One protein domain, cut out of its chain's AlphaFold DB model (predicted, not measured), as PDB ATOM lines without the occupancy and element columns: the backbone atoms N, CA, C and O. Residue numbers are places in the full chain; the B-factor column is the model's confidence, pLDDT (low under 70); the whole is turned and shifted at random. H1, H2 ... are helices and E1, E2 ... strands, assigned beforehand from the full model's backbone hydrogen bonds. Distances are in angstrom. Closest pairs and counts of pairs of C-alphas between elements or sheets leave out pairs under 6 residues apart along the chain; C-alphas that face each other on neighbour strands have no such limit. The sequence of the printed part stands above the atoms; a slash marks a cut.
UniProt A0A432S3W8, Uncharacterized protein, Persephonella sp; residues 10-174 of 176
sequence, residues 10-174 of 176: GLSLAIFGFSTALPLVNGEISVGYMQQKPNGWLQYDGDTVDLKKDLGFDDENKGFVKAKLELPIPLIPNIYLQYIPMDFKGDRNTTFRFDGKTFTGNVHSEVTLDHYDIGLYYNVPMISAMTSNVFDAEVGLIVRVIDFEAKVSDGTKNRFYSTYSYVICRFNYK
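AT A GLANCE: This is residues 10 to 174 of the 176 residues of an uncharacterized protein of Persephonella sp (UniProt A0A432S3W8). One long, twisted sheet of ten strands curves lengthwise into an open trough that does not close into a barrel: edge strands E1 and E10 stay apart. At one end of the length the E6 and E7 hairpin bends round towards E3; at the other end is the short helix H1. The printed part has 165 residues with ten named strands and one named helix, H1, which comes along the chain after E7 and before E8; the sheet is branched, with three neighbours each for E2, E7 and E8, its neighbour pairs are antiparallel, and the class is mostly strand. The whole is loose, with a radius of gyration of the C-alphas of 20.0 A, and a rod spanning 59 by 28 by 25 A.

IN THESE COORDINATES: E1, residues 10 to 21, begins at C-alpha 10 at (36.626, 17.183, -27.621) and is 33.2 A long. E2, residues 27 to 43, is 42.0 A long and bends by 72 degrees at residue 40. E3 is residues 48 to 50, E4 residues 60 to 69 with 29.1 A, and E5 residues 78 to 84. E5 runs on into E6, residues 87 to 98, at 58 degrees; E6 bends by 123 degrees at residue 95. E7, residues 101 to 123, is the longest strand, 50.1 A, and bends by 117 degrees at residue 104. H1 is residues 125 to 130. E8, residues 138 to 154, is 46.4 A long; E9 is residues 157 to 162. E10, residues 166 to 173, ends at C-alpha 173 at (21.022, 27.897, -28.460).

HOW THE PARTS SIT: E1, E2 and E3 form a meander, each strand the antiparallel neighbour of the one before. E1 and E2 are a hairpin at 174 degrees, with N 16 and O 33 at 2.9 A; in the hairpin E2 and E3, N 42 and O 49 are at 2.8 A. E1 is on one side of E2 and E4 on the other side, with N 30 and O 66 at 2.8 A. E4 and E5 are a hairpin, with N 67 and O 81 at 2.8 A. E5 and E6 are on one side of E7, with N 80 and O 119 at 2.8 A and N 90 and O 109 at 2.9 A. E8 is on the other side of E7, with N 116 and O 145 at 2.8 A. E7 is on one side of E8, and on the other side of E8 are E9, beside residues 149 to 154, with N 157 and O 154 at 2.8 A, and E10, beside residues 139 to 146, with N 168 and O 144 at 2.9 A. The closest C-alphas of E3 and E6, those of Val 49 and Phe 96, are 7.2 A apart. H1 is not on the sheet, and its O i to N i+4 pairs are within hydrogen-bond range.

THE WHOLE: The two C-alphas farthest apart, those of Ala 129 and Thr 156, are 62.9 A apart. The printed part has no cut and no long link. The mean pLDDT of the printed part is 77.6, and 33 residues are under 70, among them residues 155 to 174.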
ATOM      1  N   GLY A  10      37.826  17.391 -26.823       55.97
ATOM      2  CA  GLY A  10      36.626  17.183 -27.621       55.97
ATOM      3  C   GLY A  10      35.727  16.162 -26.937       55.97
ATOM      4  O   GLY A  10      36.039  14.977 -26.891       55.97
ATOM      5  N   LEU A  11      34.587  16.597 -26.406       63.47
ATOM      6  CA  LEU A  11      33.569  15.681 -25.892       63.47
ATOM      7  C   LEU A  11      32.355  15.745 -26.812       63.47
ATOM      8  O   LEU A  11      31.690  16.780 -26.895       63.47
ATOM      9  N   SER A  12      32.075  14.650 -27.520       63.62
ATOM     10  CA  SER A  12      30.804  14.502 -28.227       63.62
ATOM     11  C   SER A  12      29.790  13.809 -27.320       63.62
ATOM     12  O   SER A  12      30.115  12.856 -26.608       63.62
ATOM     13  N   LEU A  13      28.569  14.348 -27.319       68.69
ATOM     14  CA  LEU A  13      27.471  13.931 -26.454       68.69
ATOM     15  C   LEU A  13      26.243  13.648 -27.318       68.69
ATOM     16  O   LEU A  13      25.775  14.539 -28.025       68.69
ATOM     17  N   ALA A  14      25.710  12.433 -27.239       72.06
ATOM     18  CA  ALA A  14      24.372  12.118 -27.739       72.06
ATOM     19  C   ALA A  14      23.441  11.950 -26.538       72.06
ATOM     20  O   ALA A  14      23.779  11.199 -25.630       72.06
ATOM     21  N   ILE A  15      22.308  12.655 -26.505       70.62
ATOM     22  CA  ILE A  15      21.427  12.731 -25.330       70.62
ATOM     23  C   ILE A  15      20.078  12.092 -25.662       70.62
ATOM     24  O   ILE A  15      19.420  12.502 -26.615       70.62
ATOM     25  N   PHE A  16      19.643  11.145 -24.837       75.31
ATOM     26  CA  PHE A  16      18.314  10.540 -24.879       75.31
ATOM     27  C   PHE A  16      17.650  10.741 -23.521       75.31
ATOM     28  O   PHE A  16      18.242  10.405 -22.501       75.31
ATOM     29  N   GLY A  17      16.438  11.287 -23.467       71.94
ATOM     30  CA  GLY A  17      15.781  11.538 -22.187       71.94
ATOM     31  C   GLY A  17      14.271  11.629 -22.285       71.94
ATOM     32  O   GLY A  17      13.715  11.851 -23.358       71.94
ATOM     33  N   PHE A  18      13.636  11.461 -21.133       71.75
ATOM     34  CA  PHE A  18      12.211  11.644 -20.917       71.75
ATOM     35  C   PHE A  18      12.013  12.834 -19.984       71.75
ATOM     36  O   PHE A  18      12.838  13.079 -19.101       71.75
ATOM     37  N   SER A  19      10.916  13.556 -20.166       75.94
ATOM     38  CA  SER A  19      10.529  14.669 -19.309       75.94
ATOM     39  C   SER A  19       9.107  14.501 -18.794       75.94
ATOM     40  O   SER A  19       8.238  13.969 -19.487       75.94
ATOM     41  N   THR A  20       8.869  14.941 -17.561       77.19
ATOM     42  CA  THR A  20       7.543  14.976 -16.945       77.19
ATOM     43  C   THR A  20       7.286  16.343 -16.324       77.19
ATOM     44  O   THR A  20       8.160  16.928 -15.683       77.19
ATOM     45  N   ALA A  21       6.072  16.858 -16.517       78.38
ATOM     46  CA  ALA A  21       5.617  18.083 -15.872       78.38
ATOM     47  C   ALA A  21       5.161  17.792 -14.433       78.38
ATOM     48  O   ALA A  21       4.541  16.760 -14.164       78.38
ATOM     49  N   LEU A  22       5.451  18.705 -13.507       74.81
ATOM     50  CA  LEU A  22       5.034  18.597 -12.115       74.81
ATOM     51  C   LEU A  22       3.599  19.121 -11.940       74.81
ATOM     52  O   LEU A  22       3.298  20.248 -12.328       74.81
ATOM     53  N   PRO A  23       2.689  18.350 -11.320       59.41
ATOM     54  CA  PRO A  23       1.377  18.861 -10.963       59.41
ATOM     55  C   PRO A  23       1.566  19.865  -9.819       59.41
ATOM     56  O   PRO A  23       2.103  19.484  -8.783       59.41
ATOM     57  N   LEU A  24       1.130  21.119 -10.011       60.81
ATOM     58  CA  LEU A  24       1.084  22.250  -9.050       60.81
ATOM     59  C   LEU A  24       2.120  23.371  -9.262       60.81
ATOM     60  O   LEU A  24       1.894  24.489  -8.806       60.81
ATOM     61  N   VAL A  25       3.206  23.128  -9.992       66.62
ATOM     62  CA  VAL A  25       4.193  24.150 -10.379       66.62
ATOM     63  C   VAL A  25       4.456  23.985 -11.872       66.62
ATOM     64  O   VAL A  25       4.569  22.848 -12.317       66.62
ATOM     65  N   ASN A  26       4.574  25.071 -12.649       77.31
ATOM     66  CA  ASN A  26       5.045  24.986 -14.041       77.31
ATOM     67  C   ASN A  26       6.532  24.607 -14.031       77.31
ATOM     68  O   ASN A  26       7.416  25.441 -14.166       77.31
ATOM     69  N   GLY A  27       6.816  23.350 -13.737       82.69
ATOM     70  CA  GLY A  27       8.150  22.803 -13.612       82.69
ATOM     71  C   GLY A  27       8.210  21.457 -14.300       82.69
ATOM     72  O   GLY A  27       7.213  20.743 -14.398       82.69
ATOM     73  N   GLU A  28       9.393  21.117 -14.777       86.69
ATOM     74  CA  GLU A  28       9.647  19.888 -15.514       86.69
ATOM     75  C   GLU A  28      10.839  19.183 -14.884       86.69
ATOM     76  O   GLU A  28      11.872  19.805 -14.632       86.69
ATOM     77  N   ILE A  29      10.720  17.881 -14.652       87.81
ATOM     78  CA  ILE A  29      11.868  17.039 -14.333       87.81
ATOM     79  C   ILE A  29      12.149  16.172 -15.550       87.81
ATOM     80  O   ILE A  29      11.273  15.469 -16.051       87.81
ATOM     81  N   SER A  30      13.389  16.212 -16.015       86.50
ATOM     82  CA  SER A  30      13.882  15.387 -17.103       86.50
ATOM     83  C   SER A  30      14.985  14.468 -16.591       86.50
ATOM     84  O   SER A  30      15.908  14.892 -15.894       86.50
ATOM     85  N   VAL A  31      14.908  13.198 -16.965       90.69
ATOM     86  CA  VAL A  31      15.960  12.211 -16.721       90.69
ATOM     87  C   VAL A  31      16.272  11.503 -18.023       90.69
ATOM     88  O   VAL A  31      15.401  11.290 -18.868       90.69
ATOM     89  N   GLY A  32      17.525  11.133 -18.208       88.62
ATOM     90  CA  GLY A  32      17.932  10.469 -19.430       88.62
ATOM     91  C   GLY A  32      19.324   9.899 -19.331       88.62
ATOM     92  O   GLY A  32      19.950   9.959 -18.280       88.62
ATOM     93  N   TYR A  33      19.800   9.365 -20.444       87.06
ATOM     94  CA  TYR A  33      21.155   8.875 -20.604       87.06
ATOM     95  C   TYR A  33      21.822   9.613 -21.750       87.06
ATOM     96  O   TYR A  33      21.188   9.988 -22.737       87.06
ATOM     97  N   MET A  34      23.121   9.815 -21.620       86.31
ATOM     98  CA  MET A  34      23.938  10.373 -22.670       86.31
ATOM     99  C   MET A  34      25.146   9.498 -22.938       86.31
ATOM    100  O   MET A  34      25.804   9.032 -22.008       86.31
ATOM    101  N   GLN A  35      25.425   9.305 -24.221       87.06
ATOM    102  CA  GLN A  35      26.653   8.679 -24.672       87.06
ATOM    103  C   GLN A  35      27.751   9.737 -24.700       87.06
ATOM    104  O   GLN A  35      27.653  10.715 -25.446       87.06
ATOM    105  N   GLN A  36      28.773   9.532 -23.880       86.06
ATOM    106  CA  GLN A  36      29.916  10.406 -23.677       86.06
ATOM    107  C   GLN A  36      31.138   9.781 -24.342       86.06
ATOM    108  O   GLN A  36      31.559   8.683 -23.981       86.06
ATOM    109  N   LYS A  37      31.698  10.469 -25.340       85.69
ATOM    110  CA  LYS A  37      32.864   9.980 -26.087       85.69
ATOM    111  C   LYS A  37      34.052  10.909 -25.872       85.69
ATOM    112  O   LYS A  37      34.162  11.906 -26.603       85.69
ATOM    113  N   PRO A  38      34.931  10.625 -24.898       80.88
ATOM    114  CA  PRO A  38      36.108  11.447 -24.664       80.88
ATOM    115  C   PRO A  38      37.046  11.301 -25.864       80.88
ATOM    116  O   PRO A  38      37.459  10.200 -26.224       80.88
ATOM    117  N   ASN A  39      37.352  12.403 -26.542       78.06
ATOM    118  CA  ASN A  39      38.314  12.421 -27.634       78.06
ATOM    119  C   ASN A  39      39.206  13.665 -27.567       78.06
ATOM    120  O   ASN A  39      38.864  14.690 -26.977       78.06
ATOM    121  N   GLY A  40      40.390  13.556 -28.159       77.38
ATOM    122  CA  GLY A  40      41.366  14.638 -28.197       77.38
ATOM    123  C   GLY A  40      42.574  14.378 -27.312       77.38
ATOM    124  O   GLY A  40      42.915  13.235 -27.004       77.38
ATOM    125  N   TRP A  41      43.242  15.473 -26.962       75.88
ATOM    126  CA  TRP A  41      44.598  15.452 -26.434       75.88
ATOM    127  C   TRP A  41      44.676  16.246 -25.134       75.88
ATOM    128  O   TRP A  41      44.184  17.375 -25.051       75.88
ATOM    129  N   LEU A  42      45.335  15.668 -24.137       73.38
ATOM    130  CA  LEU A  42      45.649  16.299 -22.865       73.38
ATOM    131  C   LEU A  42      47.151  16.576 -22.812       73.38
ATOM    132  O   LEU A  42      47.956  15.660 -22.937       73.38
ATOM    133  N   GLN A  43      47.542  17.831 -22.608       72.88
ATOM    134  CA  GLN A  43      48.939  18.197 -22.387       72.88
ATOM    135  C   GLN A  43      49.056  18.968 -21.074       72.88
ATOM    136  O   GLN A  43      48.485  20.047 -20.921       72.88
ATOM    137  N   TYR A  44      49.824  18.426 -20.129       69.69
ATOM    138  CA  TYR A  44      50.092  19.089 -18.856       69.69
ATOM    139  C   TYR A  44      51.537  18.856 -18.408       69.69
ATOM    140  O   TYR A  44      51.901  17.758 -17.992       69.69
ATOM    141  N   ASP A  45      52.349  19.915 -18.527       71.62
ATOM    142  CA  ASP A  45      53.777  19.957 -18.171       71.62
ATOM    143  C   ASP A  45      54.533  18.660 -18.520       71.62
ATOM    144  O   ASP A  45      55.070  17.942 -17.671       71.62
ATOM    145  N   GLY A  46      54.491  18.303 -19.799       76.06
ATOM    146  CA  GLY A  46      54.686  16.922 -20.201       76.06
ATOM    147  C   GLY A  46      54.513  16.712 -21.692       76.06
ATOM    148  O   GLY A  46      54.579  17.659 -22.481       76.06
ATOM    149  N   ASP A  47      54.292  15.456 -22.045       79.44
ATOM    150  CA  ASP A  47      53.964  15.056 -23.403       79.44
ATOM    151  C   ASP A  47      52.491  15.359 -23.701       79.44
ATOM    152  O   ASP A  47      51.679  15.613 -22.806       79.44
ATOM    153  N   THR A  48      52.155  15.373 -24.985       78.94
ATOM    154  CA  THR A  48      50.761  15.384 -25.425       78.94
ATOM    155  C   THR A  48      50.238  13.957 -25.355       78.94
ATOM    156  O   THR A  48      50.783  13.085 -26.023       78.94
ATOM    157  N   VAL A  49      49.196  13.735 -24.562       78.38
ATOM    158  CA  VAL A  49      48.635  12.414 -24.277       78.38
ATOM    159  C   VAL A  49      47.258  12.289 -24.928       78.38
ATOM    160  O   VAL A  49      46.369  13.104 -24.672       78.38
ATOM    161  N   ASP A  50      47.070  11.293 -25.792       83.19
ATOM    162  CA  ASP A  50      45.780  10.966 -26.408       83.19
ATOM    163  C   ASP A  50      44.874  10.246 -25.399       83.19
ATOM    164  O   ASP A  50      45.235   9.217 -24.821       83.19
ATOM    165  N   LEU A  51      43.661  10.758 -25.213       81.19
ATOM    166  CA  LEU A  51      42.720  10.228 -24.223       81.19
ATOM    167  C   LEU A  51      42.278   8.788 -24.519       81.19
ATOM    168  O   LEU A  51      42.030   8.017 -23.598       81.19
ATOM    169  N   LYS A  52      42.192   8.397 -25.792       82.19
ATOM    170  CA  LYS A  52      41.779   7.042 -26.181       82.19
ATOM    171  C   LYS A  52      42.966   6.124 -26.406       82.19
ATOM    172  O   LYS A  52      42.943   4.969 -25.988       82.19
ATOM    173  N   LYS A  53      43.991   6.600 -27.110       81.19
ATOM    174  CA  LYS A  53      45.127   5.754 -27.494       81.19
ATOM    175  C   LYS A  53      46.090   5.543 -26.337       81.19
ATOM    176  O   LYS A  53      46.484   4.402 -26.104       81.19
ATOM    177  N   ASP A  54      46.408   6.608 -25.608       80.12
ATOM    178  CA  ASP A  54      47.436   6.570 -24.569       80.12
ATOM    179  C   ASP A  54      46.833   6.313 -23.188       80.12
ATOM    180  O   ASP A  54      47.384   5.510 -22.442       80.12
ATOM    181  N   LEU A  55      45.688   6.929 -22.860       81.94
ATOM    182  CA  LEU A  55      44.996   6.690 -21.580       81.94
ATOM    183  C   LEU A  55      43.992   5.536 -21.637       81.94
ATOM    184  O   LEU A  55      43.663   4.971 -20.600       81.94
ATOM    185  N   GLY A  56      43.524   5.149 -22.827       82.62
ATOM    186  CA  GLY A  56      42.609   4.018 -22.977       82.62
ATOM    187  C   GLY A  56      41.162   4.305 -22.585       82.62
ATOM    188  O   GLY A  56      40.470   3.353 -22.248       82.62
ATOM    189  N   PHE A  57      40.710   5.562 -22.594       87.31
ATOM    190  CA  PHE A  57      39.329   5.888 -22.232       87.31
ATOM    191  C   PHE A  57      38.331   5.360 -23.261       87.31
ATOM    192  O   PHE A  57      38.435   5.647 -24.459       87.31
ATOM    193  N   ASP A  58      37.339   4.631 -22.762       86.19
ATOM    194  CA  ASP A  58      36.232   4.108 -23.553       86.19
ATOM    195  C   ASP A  58      35.031   5.069 -23.576       86.19
ATOM    196  O   ASP A  58      34.973   6.077 -22.869       86.19
ATOM    197  N   ASP A  59      34.086   4.779 -24.475       87.88
ATOM    198  CA  ASP A  59      32.819   5.503 -24.558       87.88
ATOM    199  C   ASP A  59      31.913   5.083 -23.393       87.88
ATOM    200  O   ASP A  59      31.656   3.896 -23.193       87.88
ATOM    201  N   GLU A  60      31.360   6.058 -22.679       86.31
ATOM    202  CA  GLU A  60      30.572   5.825 -21.471       86.31
ATOM    203  C   GLU A  60      29.129   6.290 -21.653       86.31
ATOM    204  O   GLU A  60      28.861   7.361 -22.194       86.31
ATOM    205  N   ASN A  61      28.172   5.493 -21.179       87.62
ATOM    206  CA  ASN A  61      26.765   5.884 -21.144       87.62
ATOM    207  C   ASN A  61      26.400   6.263 -19.712       87.62
ATOM    208  O   ASN A  61      26.254   5.393 -18.853       87.62
ATOM    209  N   LYS A  62      26.219   7.557 -19.453       89.06
ATOM    210  CA  LYS A  62      25.895   8.061 -18.113       89.06
ATOM    211  C   LYS A  62      24.529   8.713 -18.092       89.06
ATOM    212  O   LYS A  62      24.093   9.321 -19.067       89.06
ATOM    213  N   GLY A  63      23.844   8.556 -16.967       91.06
ATOM    214  CA  GLY A  63      22.582   9.235 -16.728       91.06
ATOM    215  C   GLY A  63      22.785  10.742 -16.587       91.06
ATOM    216  O   GLY A  63      23.868  11.193 -16.235       91.06
ATOM    217  N   PHE A  64      21.741  11.523 -16.813       91.62
ATOM    218  CA  PHE A  64      21.673  12.915 -16.381       91.62
ATOM    219  C   PHE A  64      20.305  13.195 -15.773       91.62
ATOM    220  O   PHE A  64      19.311  12.540 -16.100       91.62
ATOM    221  N   VAL A  65      20.261  14.207 -14.916       93.25
ATOM    222  CA  VAL A  65      19.019  14.744 -14.365       93.25
ATOM    223  C   VAL A  65      18.975  16.242 -14.599       93.25
ATOM    224  O   VAL A  65      19.980  16.944 -14.477       93.25
ATOM    225  N   LYS A  66      17.800  16.732 -14.964       91.06
ATOM    226  CA  LYS A  66      17.515  18.141 -15.169       91.06
ATOM    227  C   LYS A  66      16.194  18.480 -14.497       91.06
ATOM    228  O   LYS A  66      15.230  17.739 -14.621       91.06
ATOM    229  N   ALA A  67      16.149  19.604 -13.805       91.06
ATOM    230  CA  ALA A  67      14.933  20.176 -13.260       91.06
ATOM    231  C   ALA A  67      14.792  21.598 -13.796       91.06
ATOM    232  O   ALA A  67      15.717  22.401 -13.685       91.06
ATOM    233  N   LYS A  68      13.650  21.906 -14.395       89.25
ATOM    234  CA  LYS A  68      13.276  23.235 -14.865       89.25
ATOM    235  C   LYS A  68      12.156  23.779 -13.995       89.25
ATOM    236  O   LYS A  68      11.261  23.039 -13.591       89.25
ATOM    237  N   LEU A  69      12.201  25.077 -13.757       88.94
ATOM    238  CA  LEU A  69      11.155  25.834 -13.103       88.94
ATOM    239  C   LEU A  69      10.839  27.049 -13.969       88.94
ATOM    240  O   LEU A  69      11.681  27.932 -14.160       88.94
ATOM    241  N   GLU A  70       9.615  27.087 -14.474       85.56
ATOM    242  CA  GLU A  70       9.085  28.208 -15.225       85.56
ATOM    243  C   GLU A  70       8.364  29.163 -14.284       85.56
ATOM    244  O   GLU A  70       7.446  28.790 -13.544       85.56
ATOM    245  N   LEU A  71       8.798  30.418 -14.298       82.75
ATOM    246  CA  LEU A  71       8.204  31.450 -13.470       82.75
ATOM    247  C   LEU A  71       7.054  32.109 -14.246       82.75
ATOM    248  O   LEU A  71       7.228  32.489 -15.401       82.75
ATOM    249  N   PRO A  72       5.877  32.313 -13.627       72.75
ATOM    250  CA  PRO A  72       4.712  32.889 -14.305       72.75
ATOM    251  C   PRO A  72       4.852  34.397 -14.585       72.75
ATOM    252  O   PRO A  72       3.937  35.011 -15.130       72.75
ATOM    253  N   ILE A  73       5.967  35.019 -14.181       79.19
ATOM    254  CA  ILE A  73       6.210  36.455 -14.316       79.19
ATOM    255  C   ILE A  73       7.011  36.693 -15.605       79.19
ATOM    256  O   ILE A  73       8.186  36.337 -15.645       79.19
ATOM    257  N   PRO A  74       6.443  37.368 -16.622       67.44
ATOM    258  CA  PRO A  74       7.037  37.462 -17.960       67.44
ATOM    259  C   PRO A  74       8.385  38.199 -18.024       67.44
ATOM    260  O   PRO A  74       9.089  38.098 -19.023       67.44
ATOM    261  N   LEU A  75       8.754  38.947 -16.980       78.62
ATOM    262  CA  LEU A  75      10.024  39.673 -16.924       78.62
ATOM    263  C   LEU A  75      11.157  38.857 -16.283       78.62
ATOM    264  O   LEU A  75      12.324  39.142 -16.537       78.62
ATOM    265  N   ILE A  76      10.843  37.854 -15.459       83.38
ATOM    266  CA  ILE A  76      11.853  37.078 -14.733       83.38
ATOM    267  C   ILE A  76      12.208  35.844 -15.571       83.38
ATOM    268  O   ILE A  76      11.295  35.159 -16.029       83.38
ATOM    269  N   PRO A  77      13.502  35.550 -15.795       85.75
ATOM    270  CA  PRO A  77      13.889  34.367 -16.550       85.75
ATOM    271  C   PRO A  77      13.488  33.094 -15.804       85.75
ATOM    272  O   PRO A  77      13.548  33.030 -14.575       85.75
ATOM    273  N   ASN A  78      13.158  32.056 -16.564       89.31
ATOM    274  CA  ASN A  78      13.009  30.709 -16.036       89.31
ATOM    275  C   ASN A  78      14.366  30.192 -15.558       89.31
ATOM    276  O   ASN A  78      15.416  30.621 -16.047       89.31
ATOM    277  N   ILE A  79      14.354  29.244 -14.625       90.88
ATOM    278  CA  ILE A  79      15.573  28.644 -14.085       90.88
ATOM    279  C   ILE A  79      15.593  27.148 -14.362       90.88
ATOM    280  O   ILE A  79      14.570  26.471 -14.297       90.88
ATOM    281  N   TYR A  80      16.768  26.610 -14.657       90.19
ATOM    282  CA  TYR A  80      16.979  25.176 -14.638       90.19
ATOM    283  C   TYR A  80      18.243  24.809 -13.874       90.19
ATOM    284  O   TYR A  80      19.228  25.546 -13.859       90.19
ATOM    285  N   LEU A  81      18.203  23.624 -13.286       93.75
ATOM    286  CA  LEU A  81      19.326  22.942 -12.671       93.75
ATOM    287  C   LEU A  81      19.561  21.646 -13.433       93.75
ATOM    288  O   LEU A  81      18.607  20.953 -13.786       93.75
ATOM    289  N   GLN A  82      20.809  21.316 -13.720       91.94
ATOM    290  CA  GLN A  82      21.147  20.075 -14.399       91.94
ATOM    291  C   GLN A  82      22.428  19.491 -13.819       91.94
ATOM    292  O   GLN A  82      23.397  20.204 -13.583       91.94
ATOM    293  N   TYR A  83      22.413  18.182 -13.601       93.50
ATOM    294  CA  TYR A  83      23.556  17.419 -13.135       93.50
ATOM    295  C   TYR A  83      23.898  16.339 -14.156       93.50
ATOM    296  O   TYR A  83      23.023  15.580 -14.592       93.50
ATOM    297  N   ILE A  84      25.167  16.304 -14.553       91.25
ATOM    298  CA  ILE A  84      25.704  15.340 -15.507       91.25
ATOM    299  C   ILE A  84      26.979  14.742 -14.905       91.25
ATOM    300  O   ILE A  84      28.021  15.398 -14.959       91.25
ATOM    301  N   PRO A  85      26.920  13.524 -14.352       91.56
ATOM    302  CA  PRO A  85      28.124  12.813 -13.964       91.56
ATOM    303  C   PRO A  85      28.937  12.420 -15.203       91.56
ATOM    304  O   PRO A  85      28.371  11.973 -16.213       91.56
ATOM    305  N   MET A  86      30.257  12.570 -15.126       88.94
ATOM    306  CA  MET A  86      31.181  12.087 -16.156       88.94
ATOM    307  C   MET A  86      32.389  11.449 -15.491       88.94
ATOM    308  O   MET A  86      33.143  12.118 -14.795       88.94
ATOM    309  N   ASP A  87      32.607  10.168 -15.753       90.38
ATOM    310  CA  ASP A  87      33.771   9.431 -15.280       90.38
ATOM    311  C   ASP A  87      34.313   8.561 -16.408       90.38
ATOM    312  O   ASP A  87      33.554   7.874 -17.091       90.38
ATOM    313  N   PHE A  88      35.627   8.619 -16.606       88.81
ATOM    314  CA  PHE A  88      36.350   7.875 -17.627       88.81
ATOM    315  C   PHE A  88      37.513   7.138 -16.982       88.81
ATOM    316  O   PHE A  88      38.279   7.712 -16.205       88.81
ATOM    317  N   LYS A  89      37.650   5.859 -17.316       89.88
ATOM    318  CA  LYS A  89      38.714   4.985 -16.823       89.88
ATOM    319  C   LYS A  89      39.407   4.328 -17.995       89.88
ATOM    320  O   LYS A  89      38.776   4.065 -19.016       89.88
ATOM    321  N   GLY A  90      40.694   4.067 -17.843       86.94
ATOM    322  CA  GLY A  90      41.454   3.355 -18.852       86.94
ATOM    323  C   GLY A  90      42.751   2.777 -18.308       86.94
ATOM    324  O   GLY A  90      43.390   3.337 -17.417       86.94
ATOM    325  N   ASP A  91      43.117   1.633 -18.877       87.31
ATOM    326  CA  ASP A  91      44.331   0.890 -18.566       87.31
ATOM    327  C   ASP A  91      45.136   0.690 -19.851       87.31
ATOM    328  O   ASP A  91      44.669   0.084 -20.833       87.31
ATOM    329  N   ARG A  92      46.366   1.210 -19.865       87.00
ATOM    330  CA  ARG A  92      47.254   1.111 -21.025       87.00
ATOM    331  C   ARG A  92      48.694   0.865 -20.626       87.00
ATOM    332  O   ARG A  92      49.238   1.484 -19.719       87.00
ATOM    333  N   ASN A  93      49.333  -0.020 -21.389       85.81
ATOM    334  CA  ASN A  93      50.775  -0.175 -21.339       85.81
ATOM    335  C   ASN A  93      51.419   0.897 -22.223       85.81
ATOM    336  O   ASN A  93      51.432   0.762 -23.447       85.81
ATOM    337  N   THR A  94      51.884   1.980 -21.612       83.44
ATOM    338  CA  THR A  94      52.395   3.150 -22.330       83.44
ATOM    339  C   THR A  94      53.539   3.813 -21.564       83.44
ATOM    340  O   THR A  94      53.901   3.417 -20.453       83.44
ATOM    341  N   THR A  95      54.180   4.794 -22.190       85.06
ATOM    342  CA  THR A  95      55.155   5.667 -21.544       85.06
ATOM    343  C   THR A  95      54.864   7.103 -21.935       85.06
ATOM    344  O   THR A  95      54.944   7.448 -23.111       85.06
ATOM    345  N   PHE A  96      54.541   7.937 -20.950       82.31
ATOM    346  CA  PHE A  96      54.307   9.362 -21.156       82.31
ATOM    347  C   PHE A  96      54.752  10.173 -19.943       82.31
ATOM    348  O   PHE A  96      54.792   9.686 -18.804       82.31
ATOM    349  N   ARG A  97      55.095  11.436 -20.188       80.94
ATOM    350  CA  ARG A  97      55.393  12.405 -19.140       80.94
ATOM    351  C   ARG A  97      54.159  13.239 -18.816       80.94
ATOM    352  O   ARG A  97      53.602  13.880 -19.699       80.94
ATOM    353  N   PHE A  98      53.775  13.275 -17.546       75.94
ATOM    354  CA  PHE A  98      52.656  14.072 -17.043       75.94
ATOM    355  C   PHE A  98      53.040  14.731 -15.717       75.94
ATOM    356  O   PHE A  98      53.592  14.064 -14.837       75.94
ATOM    357  N   ASP A  99      52.796  16.040 -15.582       76.12
ATOM    358  CA  ASP A  99      53.239  16.847 -14.429       76.12
ATOM    359  C   ASP A  99      54.738  16.658 -14.111       76.12
ATOM    360  O   ASP A  99      55.153  16.335 -12.994       76.12
ATOM    361  N   GLY A 100      55.583  16.730 -15.140       75.44
ATOM    362  CA  GLY A 100      57.029  16.582 -14.988       75.44
ATOM    363  C   GLY A 100      57.517  15.178 -14.600       75.44
ATOM    364  O   GLY A 100      58.724  14.996 -14.446       75.44
ATOM    365  N   LYS A 101      56.635  14.177 -14.466       74.75
ATOM    366  CA  LYS A 101      56.987  12.792 -14.115       74.75
ATOM    367  C   LYS A 101      56.732  11.836 -15.271       74.75
ATOM    368  O   LYS A 101      55.689  11.895 -15.907       74.75
ATOM    369  N   THR A 102      57.672  10.926 -15.495       82.88
ATOM    370  CA  THR A 102      57.516   9.832 -16.457       82.88
ATOM    371  C   THR A 102      56.803   8.659 -15.794       82.88
ATOM    372  O   THR A 102      57.265   8.159 -14.760       82.88
ATOM    373  N   PHE A 103      55.696   8.239 -16.395       80.31
ATOM    374  CA  PHE A 103      54.997   6.991 -16.105       80.31
ATOM    375  C   PHE A 103      55.360   5.984 -17.197       80.31
ATOM    376  O   PHE A 103      55.426   6.363 -18.365       80.31
ATOM    377  N   THR A 104      55.645   4.736 -16.826       82.94
ATOM    378  CA  THR A 104      56.127   3.697 -17.749       82.94
ATOM    379  C   THR A 104      55.542   2.356 -17.335       82.94
ATOM    380  O   THR A 104      55.627   1.986 -16.172       82.94
ATOM    381  N   GLY A 105      55.025   1.591 -18.291       84.38
ATOM    382  CA  GLY A 105      54.453   0.273 -18.024       84.38
ATOM    383  C   GLY A 105      52.933   0.333 -17.989       84.38
ATOM    384  O   GLY A 105      52.333   1.077 -18.762       84.38
ATOM    385  N   ASN A 106      52.303  -0.467 -17.125       85.75
ATOM    386  CA  ASN A 106      50.846  -0.499 -17.024       85.75
ATOM    387  C   ASN A 106      50.344   0.704 -16.214       85.75
ATOM    388  O   ASN A 106      50.424   0.711 -14.984       85.75
ATOM    389  N   VAL A 107      49.866   1.721 -16.926       84.44
ATOM    390  CA  VAL A 107      49.357   2.961 -16.355       84.44
ATOM    391  C   VAL A 107      47.834   2.896 -16.301       84.44
ATOM    392  O   VAL A 107      47.167   2.800 -17.333       84.44
ATOM    393  N   HIS A 108      47.300   3.000 -15.088       87.00
ATOM    394  CA  HIS A 108      45.880   3.180 -14.820       87.00
ATOM    395  C   HIS A 108      45.568   4.674 -14.728       87.00
ATOM    396  O   HIS A 108      46.221   5.409 -13.977       87.00
ATOM    397  N   SER A 109      44.574   5.117 -15.491       85.50
ATOM    398  CA  SER A 109      44.150   6.513 -15.565       85.50
ATOM    399  C   SER A 109      42.654   6.625 -15.288       85.50
ATOM    400  O   SER A 109      41.853   5.909 -15.884       85.50
ATOM    401  N   GLU A 110      42.271   7.538 -14.402       87.19
ATOM    402  CA  GLU A 110      40.878   7.857 -14.074       87.19
ATOM    403  C   GLU A 110      40.689   9.370 -14.174       87.19
ATOM    404  O   GLU A 110      41.497  10.139 -13.652       87.19
ATOM    405  N   VAL A 111      39.638   9.807 -14.858       84.25
ATOM    406  CA  VAL A 111      39.312  11.218 -15.046       84.25
ATOM    407  C   VAL A 111      37.819  11.425 -14.795       84.25
ATOM    408  O   VAL A 111      36.991  10.799 -15.451       84.25
ATOM    409  N   THR A 112      37.487  12.327 -13.875       86.94
ATOM    410  CA  THR A 112      36.114  12.705 -13.511       86.94
ATOM    411  C   THR A 112      35.855  14.160 -13.906       86.94
ATOM    412  O   THR A 112      36.708  15.020 -13.673       86.94
ATOM    413  N   LEU A 113      34.713  14.425 -14.549       85.12
ATOM    414  CA  LEU A 113      34.264  15.728 -15.061       85.12
ATOM    415  C   LEU A 113      32.783  15.970 -14.733       85.12
ATOM    416  O   LEU A 113      31.945  16.108 -15.626       85.12
ATOM    417  N   ASP A 114      32.433  16.031 -13.455       89.06
ATOM    418  CA  ASP A 114      31.033  16.212 -13.075       89.06
ATOM    419  C   ASP A 114      30.566  17.639 -13.388       89.06
ATOM    420  O   ASP A 114      31.175  18.629 -12.976       89.06
ATOM    421  N   HIS A 115      29.475  17.764 -14.148       88.75
ATOM    422  CA  HIS A 115      28.892  19.059 -14.487       88.75
ATOM    423  C   HIS A 115      27.696  19.375 -13.595       88.75
ATOM    424  O   HIS A 115      26.708  18.635 -13.564       88.75
ATOM    425  N   TYR A 116      27.753  20.549 -12.978       91.12
ATOM    426  CA  TYR A 116      26.645  21.188 -12.288       91.12
ATOM    427  C   TYR A 116      26.265  22.460 -13.037       91.12
ATOM    428  O   TYR A 116      26.992  23.453 -13.040       91.12
ATOM    429  N   ASP A 117      25.107  22.427 -13.678       90.94
ATOM    430  CA  ASP A 117      24.611  23.512 -14.505       90.94
ATOM    431  C   ASP A 117      23.488  24.245 -13.788       90.94
ATOM    432  O   ASP A 117      22.490  23.642 -13.390       90.94
ATOM    433  N   ILE A 118      23.621  25.564 -13.709       91.69
ATOM    434  CA  ILE A 118      22.552  26.478 -13.327       91.69
ATOM    435  C   ILE A 118      22.309  27.391 -14.519       91.69
ATOM    436  O   ILE A 118      23.199  28.131 -14.936       91.69
ATOM    437  N   GLY A 119      21.118  27.326 -15.099       90.12
ATOM    438  CA  GLY A 119      20.768  28.130 -16.261       90.12
ATOM    439  C   GLY A 119      19.594  29.049 -15.998       90.12
ATOM    440  O   GLY A 119      18.599  28.634 -15.413       90.12
ATOM    441  N   LEU A 120      19.705  30.280 -16.481       89.56
ATOM    442  CA  LEU A 120      18.606  31.226 -16.607       89.56
ATOM    443  C   LEU A 120      18.227  31.312 -18.079       89.56
ATOM    444  O   LEU A 120      19.098  31.552 -18.914       89.56
ATOM    445  N   TYR A 121      16.958  31.116 -18.416       86.44
ATOM    446  CA  TYR A 121      16.522  31.066 -19.807       86.44
ATOM    447  C   TYR A 121      15.176  31.751 -20.037       86.44
ATOM    448  O   TYR A 121      14.337  31.847 -19.145       86.44
ATOM    449  N   TYR A 122      14.982  32.210 -21.269       83.69
ATOM    450  CA  TYR A 122      13.714  32.673 -21.804       83.69
ATOM    451  C   TYR A 122      13.321  31.810 -22.999       83.69
ATOM    452  O   TYR A 122      14.163  31.422 -23.816       83.69
ATOM    453  N   ASN A 123      12.025  31.551 -23.114       79.56
ATOM    454  CA  ASN A 123      11.451  30.907 -24.286       79.56
ATOM    455  C   ASN A 123      11.422  31.914 -25.444       79.56
ATOM    456  O   ASN A 123      11.115  33.091 -25.238       79.56
ATOM    457  N   VAL A 124      11.743  31.469 -26.657       80.31
ATOM    458  CA  VAL A 124      11.695  32.292 -27.872       80.31
ATOM    459  C   VAL A 124      10.432  31.925 -28.658       80.31
ATOM    460  O   VAL A 124      10.480  31.062 -29.538       80.31
ATOM    461  N   PRO A 125       9.288  32.586 -28.388       71.69
ATOM    462  CA  PRO A 125       7.987  32.175 -28.922       71.69
ATOM    463  C   PRO A 125       7.894  32.291 -30.446       71.69
ATOM    464  O   PRO A 125       7.084  31.611 -31.068       71.69
ATOM    465  N   MET A 126       8.733  33.128 -31.064       75.88
ATOM    466  CA  MET A 126       8.766  33.292 -32.518       75.88
ATOM    467  C   MET A 126       9.126  31.981 -33.232       75.88
ATOM    468  O   MET A 126       8.552  31.687 -34.276       75.88
ATOM    469  N   ILE A 127      10.028  31.169 -32.665       73.25
ATOM    470  CA  ILE A 127      10.431  29.902 -33.289       73.25
ATOM    471  C   ILE A 127       9.331  28.848 -33.129       73.25
ATOM    472  O   ILE A 127       8.993  28.175 -34.103       73.25
ATOM    473  N   SER A 128       8.708  28.765 -31.950       70.00
ATOM    474  CA  SER A 128       7.574  27.865 -31.716       70.00
ATOM    475  C   SER A 128       6.392  28.202 -32.627       70.00
ATOM    476  O   SER A 128       5.797  27.308 -33.223       70.00
ATOM    477  N   ALA A 129       6.104  29.490 -32.839       74.31
ATOM    478  CA  ALA A 129       5.027  29.930 -33.726       74.31
ATOM    479  C   ALA A 129       5.301  29.616 -35.209       74.31
ATOM    480  O   ALA A 129       4.392  29.220 -35.934       74.31
ATOM    481  N   MET A 130       6.548  29.761 -35.669       76.31
ATOM    482  CA  MET A 130       6.928  29.456 -37.057       76.31
ATOM    483  C   MET A 130       6.982  27.954 -37.357       76.31
ATOM    484  O   MET A 130       6.889  27.560 -38.517       76.31
ATOM    485  N   THR A 131       7.141  27.120 -36.330       72.25
ATOM    486  CA  THR A 131       7.266  25.661 -36.460       72.25
ATOM    487  C   THR A 131       6.000  24.914 -36.040       72.25
ATOM    488  O   THR A 131       6.048  23.705 -35.830       72.25
ATOM    489  N   SER A 132       4.859  25.607 -35.920       75.00
ATOM    490  CA  SER A 132       3.583  25.024 -35.473       75.00
ATOM    491  C   SER A 132       3.708  24.253 -34.150       75.00
ATOM    492  O   SER A 132       3.153  23.164 -34.010       75.00
ATOM    493  N   ASN A 133       4.469  24.797 -33.195       67.75
ATOM    494  CA  ASN A 133       4.743  24.212 -31.876       67.75
ATOM    495  C   ASN A 133       5.448  22.843 -31.908       67.75
ATOM    496  O   ASN A 133       5.417  22.107 -30.926       67.75
ATOM    497  N   VAL A 134       6.096  22.489 -33.022       69.94
ATOM    498  CA  VAL A 134       6.930  21.279 -33.101       69.94
ATOM    499  C   VAL A 134       8.307  21.522 -32.478       69.94
ATOM    500  O   VAL A 134       8.941  20.581 -32.003       69.94
ATOM    501  N   PHE A 135       8.780  22.772 -32.473       65.50
ATOM    502  CA  PHE A 135      10.113  23.122 -32.004       65.50
ATOM    503  C   PHE A 135      10.085  24.295 -31.028       65.50
ATOM    504  O   PHE A 135       9.621  25.382 -31.366       65.50
ATOM    505  N   ASP A 136      10.689  24.096 -29.860       68.12
ATOM    506  CA  ASP A 136      10.849  25.137 -28.852       68.12
ATOM    507  C   ASP A 136      12.314  25.556 -28.736       68.12
ATOM    508  O   ASP A 136      13.200  24.758 -28.411       68.12
ATOM    509  N   ALA A 137      12.562  26.836 -29.009       71.31
ATOM    510  CA  ALA A 137      13.864  27.458 -28.830       71.31
ATOM    511  C   ALA A 137      13.914  28.187 -27.487       71.31
ATOM    512  O   ALA A 137      13.062  29.021 -27.178       71.31
ATOM    513  N   GLU A 138      14.972  27.928 -26.729       77.75
ATOM    514  CA  GLU A 138      15.278  28.626 -25.485       77.75
ATOM    515  C   GLU A 138      16.584  29.396 -25.679       77.75
ATOM    516  O   GLU A 138      17.557  28.860 -26.219       77.75
ATOM    517  N   VAL A 139      16.613  30.647 -25.228       80.19
ATOM    518  CA  VAL A 139      17.839  31.443 -25.139       80.19
ATOM    519  C   VAL A 139      18.111  31.711 -23.676       80.19
ATOM    520  O   VAL A 139      17.246  32.191 -22.945       80.19
ATOM    521  N   GLY A 140      19.326  31.406 -23.241       80.81
ATOM    522  CA  GLY A 140      19.675  31.536 -21.842       80.81
ATOM    523  C   GLY A 140      21.160  31.684 -21.583       80.81
ATOM    524  O   GLY A 140      22.010  31.383 -22.427       80.81
ATOM    525  N   LEU A 141      21.435  32.138 -20.367       86.25
ATOM    526  CA  LEU A 141      22.752  32.151 -19.766       86.25
ATOM    527  C   LEU A 141      22.893  30.914 -18.887       86.25
ATOM    528  O   LEU A 141      22.067  30.673 -18.009       86.25
ATOM    529  N   ILE A 142      23.962  30.156 -19.095       85.25
ATOM    530  CA  ILE A 142      24.289  29.002 -18.261       85.25
ATOM    531  C   ILE A 142      25.555  29.308 -17.491       85.25
ATOM    532  O   ILE A 142      26.561  29.669 -18.095       85.25
ATOM    533  N   VAL A 143      25.495  29.106 -16.183       87.81
ATOM    534  CA  VAL A 143      26.640  28.995 -15.288       87.81
ATOM    535  C   VAL A 143      26.876  27.505 -15.074       87.81
ATOM    536  O   VAL A 143      26.099  26.836 -14.396       87.81
ATOM    537  N   ARG A 144      27.926  26.970 -15.694       86.50
ATOM    538  CA  ARG A 144      28.352  25.580 -15.498       86.50
ATOM    539  C   ARG A 144      29.538  25.539 -14.557       86.50
ATOM    540  O   ARG A 144      30.545  26.172 -14.859       86.50
ATOM    541  N   VAL A 145      29.421  24.771 -13.485       85.94
ATOM    542  CA  VAL A 145      30.511  24.401 -12.586       85.94
ATOM    543  C   VAL A 145      30.969  22.996 -12.964       85.94
ATOM    544  O   VAL A 145      30.158  22.074 -12.992       85.94
ATOM    545  N   ILE A 146      32.250  22.844 -13.287       83.12
ATOM    546  CA  ILE A 146      32.854  21.547 -13.624       83.12
ATOM    547  C   ILE A 146      33.734  21.113 -12.465       83.12
ATOM    548  O   ILE A 146      34.701  21.814 -12.173       83.12
ATOM    549  N   ASP A 147      33.424  19.986 -11.835       85.12
ATOM    550  CA  ASP A 147      34.333  19.333 -10.898       85.12
ATOM    551  C   ASP A 147      35.270  18.402 -11.676       85.12
ATOM    552  O   ASP A 147      34.816  17.460 -12.327       85.12
ATOM    553  N   PHE A 148      36.564  18.730 -11.684       81.56
ATOM    554  CA  PHE A 148      37.581  18.025 -12.459       81.56
ATOM    555  C   PHE A 148      38.571  17.313 -11.534       81.56
ATOM    556  O   PHE A 148      39.313  17.935 -10.763       81.56
ATOM    557  N   GLU A 149      38.651  15.996 -11.687       81.81
ATOM    558  CA  GLU A 149      39.616  15.148 -10.994       81.81
ATOM    559  C   GLU A 149      40.354  14.271 -12.005       81.81
ATOM    560  O   GLU A 149      39.741  13.689 -12.894       81.81
ATOM    561  N   ALA A 150      41.679  14.170 -11.875       79.62
ATOM    562  CA  ALA A 150      42.494  13.299 -12.713       79.62
ATOM    563  C   ALA A 150      43.464  12.492 -11.846       79.62
ATOM    564  O   ALA A 150      44.277  13.037 -11.091       79.62
ATOM    565  N   LYS A 151      43.411  11.171 -11.974       80.44
ATOM    566  CA  LYS A 151      44.302  10.231 -11.302       80.44
ATOM    567  C   LYS A 151      45.087   9.453 -12.334       80.44
ATOM    568  O   LYS A 151      44.535   8.954 -13.308       80.44
ATOM    569  N   VAL A 152      46.382   9.337 -12.074       80.75
ATOM    570  CA  VAL A 152      47.291   8.500 -12.849       80.75
ATOM    571  C   VAL A 152      48.110   7.686 -11.857       80.75
ATOM    572  O   VAL A 152      48.758   8.239 -10.959       80.75
ATOM    573  N   SER A 153      48.069   6.370 -12.007       80.50
ATOM    574  CA  SER A 153      48.810   5.427 -11.175       80.50
ATOM    575  C   SER A 153      49.512   4.390 -12.036       80.50
ATOM    576  O   SER A 153      48.944   3.851 -12.975       80.50
ATOM    577  N   ASP A 154      50.751   4.102 -11.675       77.00
ATOM    578  CA  ASP A 154      51.546   2.984 -12.181       77.00
ATOM    579  C   ASP A 154      51.815   2.081 -10.967       77.00
ATOM    580  O   ASP A 154      51.889   2.598  -9.849       77.00
ATOM    581  N   GLY A 155      51.956   0.762 -11.127       64.38
ATOM    582  CA  GLY A 155      52.014  -0.241 -10.044       64.38
ATOM    583  C   GLY A 155      53.075  -0.008  -8.949       64.38
ATOM    584  O   GLY A 155      53.114  -0.735  -7.961       64.38
ATOM    585  N   THR A 156      53.914   1.022  -9.100       59.69
ATOM    586  CA  THR A 156      54.948   1.461  -8.150       59.69
ATOM    587  C   THR A 156      54.740   2.896  -7.609       59.69
ATOM    588  O   THR A 156      55.419   3.294  -6.662       59.69
ATOM    589  N   LYS A 157      53.847   3.723  -8.185       56.59
ATOM    590  CA  LYS A 157      53.652   5.149  -7.837       56.59
ATOM    591  C   LYS A 157      52.177   5.575  -7.935       56.59
ATOM    592  O   LYS A 157      51.617   5.619  -9.026       56.59
ATOM    593  N   ASN A 158      51.611   6.035  -6.814       53.47
ATOM    594  CA  ASN A 158      50.284   6.664  -6.762       53.47
ATOM    595  C   ASN A 158      50.417   8.194  -6.745       53.47
ATOM    596  O   ASN A 158      51.104   8.752  -5.883       53.47
ATOM    597  N   ARG A 159      49.758   8.898  -7.671       58.81
ATOM    598  CA  ARG A 159      49.635  10.365  -7.654       58.81
ATOM    599  C   ARG A 159      48.167  10.753  -7.827       58.81
ATOM    600  O   ARG A 159      47.527  10.384  -8.803       58.81
ATOM    601  N   PHE A 160      47.679  11.541  -6.875       54.16
ATOM    602  CA  PHE A 160      46.356  12.158  -6.899       54.16
ATOM    603  C   PHE A 160      46.511  13.619  -7.327       54.16
ATOM    604  O   PHE A 160      47.270  14.354  -6.690       54.16
ATOM    605  N   TYR A 161      45.816  14.037  -8.386       57.16
ATOM    606  CA  TYR A 161      45.682  15.443  -8.765       57.16
ATOM    607  C   TYR A 161      44.201  15.830  -8.738       57.16
ATOM    608  O   TYR A 161      43.415  15.423  -9.586       57.16
ATOM    609  N   SER A 162      43.829  16.633  -7.743       40.28
ATOM    610  CA  SER A 162      42.528  17.304  -7.675       40.28
ATOM    611  C   SER A 162      42.733  18.748  -8.133       40.28
ATOM    612  O   SER A 162      43.670  19.412  -7.672       40.28
ATOM    613  N   THR A 163      41.964  19.240  -9.106       45.50
ATOM    614  CA  THR A 163      42.096  20.628  -9.580       45.50
ATOM    615  C   THR A 163      40.751  21.218 -10.005       45.50
ATOM    616  O   THR A 163      40.278  20.966 -11.101       45.50
ATOM    617  N   TYR A 164      40.253  22.087  -9.118       49.16
ATOM    618  CA  TYR A 164      39.429  23.298  -9.261       49.16
ATOM    619  C   TYR A 164      38.271  23.384 -10.267       49.16
ATOM    620  O   TYR A 164      38.415  23.247 -11.478       49.16
ATOM    621  N   SER A 165      37.158  23.856  -9.702       39.19
ATOM    622  CA  SER A 165      35.918  24.268 -10.346       39.19
ATOM    623  C   SER A 165      36.106  25.372 -11.389       39.19
ATOM    624  O   SER A 165      36.491  26.496 -11.059       39.19
ATOM    625  N   TYR A 166      35.760  25.089 -12.643       45.44
ATOM    626  CA  TYR A 166      35.650  26.113 -13.685       45.44
ATOM    627  C   TYR A 166      34.206  26.578 -13.814       45.44
ATOM    628  O   TYR A 166      33.311  25.748 -13.953       45.44
ATOM    629  N   VAL A 167      33.997  27.897 -13.802       48.72
ATOM    630  CA  VAL A 167      32.715  28.515 -14.158       48.72
ATOM    631  C   VAL A 167      32.750  28.883 -15.635       48.72
ATOM    632  O   VAL A 167      33.464  29.805 -16.033       48.72
ATOM    633  N   ILE A 168      31.987  28.170 -16.457       58.22
ATOM    634  CA  ILE A 168      31.823  28.500 -17.876       58.22
ATOM    635  C   ILE A 168      30.478  29.200 -18.049       58.22
ATOM    636  O   ILE A 168      29.430  28.584 -17.861       58.22
ATOM    637  N   CYS A 169      30.524  30.474 -18.444       47.41
ATOM    638  CA  CYS A 169      29.354  31.213 -18.910       47.41
ATOM    639  C   CYS A 169      29.191  30.996 -20.416       47.41
ATOM    640  O   CYS A 169      29.998  31.488 -21.206       47.41
ATOM    641  N   ARG A 170      28.160  30.252 -20.828       51.22
ATOM    642  CA  ARG A 170      27.888  29.966 -22.245       51.22
ATOM    643  C   ARG A 170      26.479  30.409 -22.619       51.22
ATOM    644  O   ARG A 170      25.525  30.087 -21.915       51.22
ATOM    645  N   PHE A 171      26.362  31.106 -23.748       44.91
ATOM    646  CA  PHE A 171      25.081  31.302 -24.423       44.91
ATOM    647  C   PHE A 171      24.678  29.981 -25.074       44.91
ATOM    648  O   PHE A 171      25.418  29.442 -25.903       44.91
ATOM    649  N   ASN A 172      23.539  29.434 -24.667       48.78
ATOM    650  CA  ASN A 172      23.013  28.214 -25.263       48.78
ATOM    651  C   ASN A 172      21.951  28.577 -26.298       48.78
ATOM    652  O   ASN A 172      21.025  29.324 -25.988       48.78
ATOM    653  N   TYR A 173      22.110  28.046 -27.508       40.81
ATOM    654  CA  TYR A 173      21.022  27.897 -28.460       40.81
ATOM    655  C   TYR A 173      20.773  26.392 -28.565       40.81
ATOM    656  O   TYR A 173      21.675  25.625 -28.914       40.81
ATOM    657  N   LYS A 174      19.575  25.940 -28.200       41.19
ATOM    658  CA  LYS A 174      19.204  24.541 -28.392       41.19
ATOM    659  C   LYS A 174      18.666  24.402 -29.812       41.19
ATOM    660  O   LYS A 174      17.589  24.903 -30.106       41.19
TER     661      LYS A 174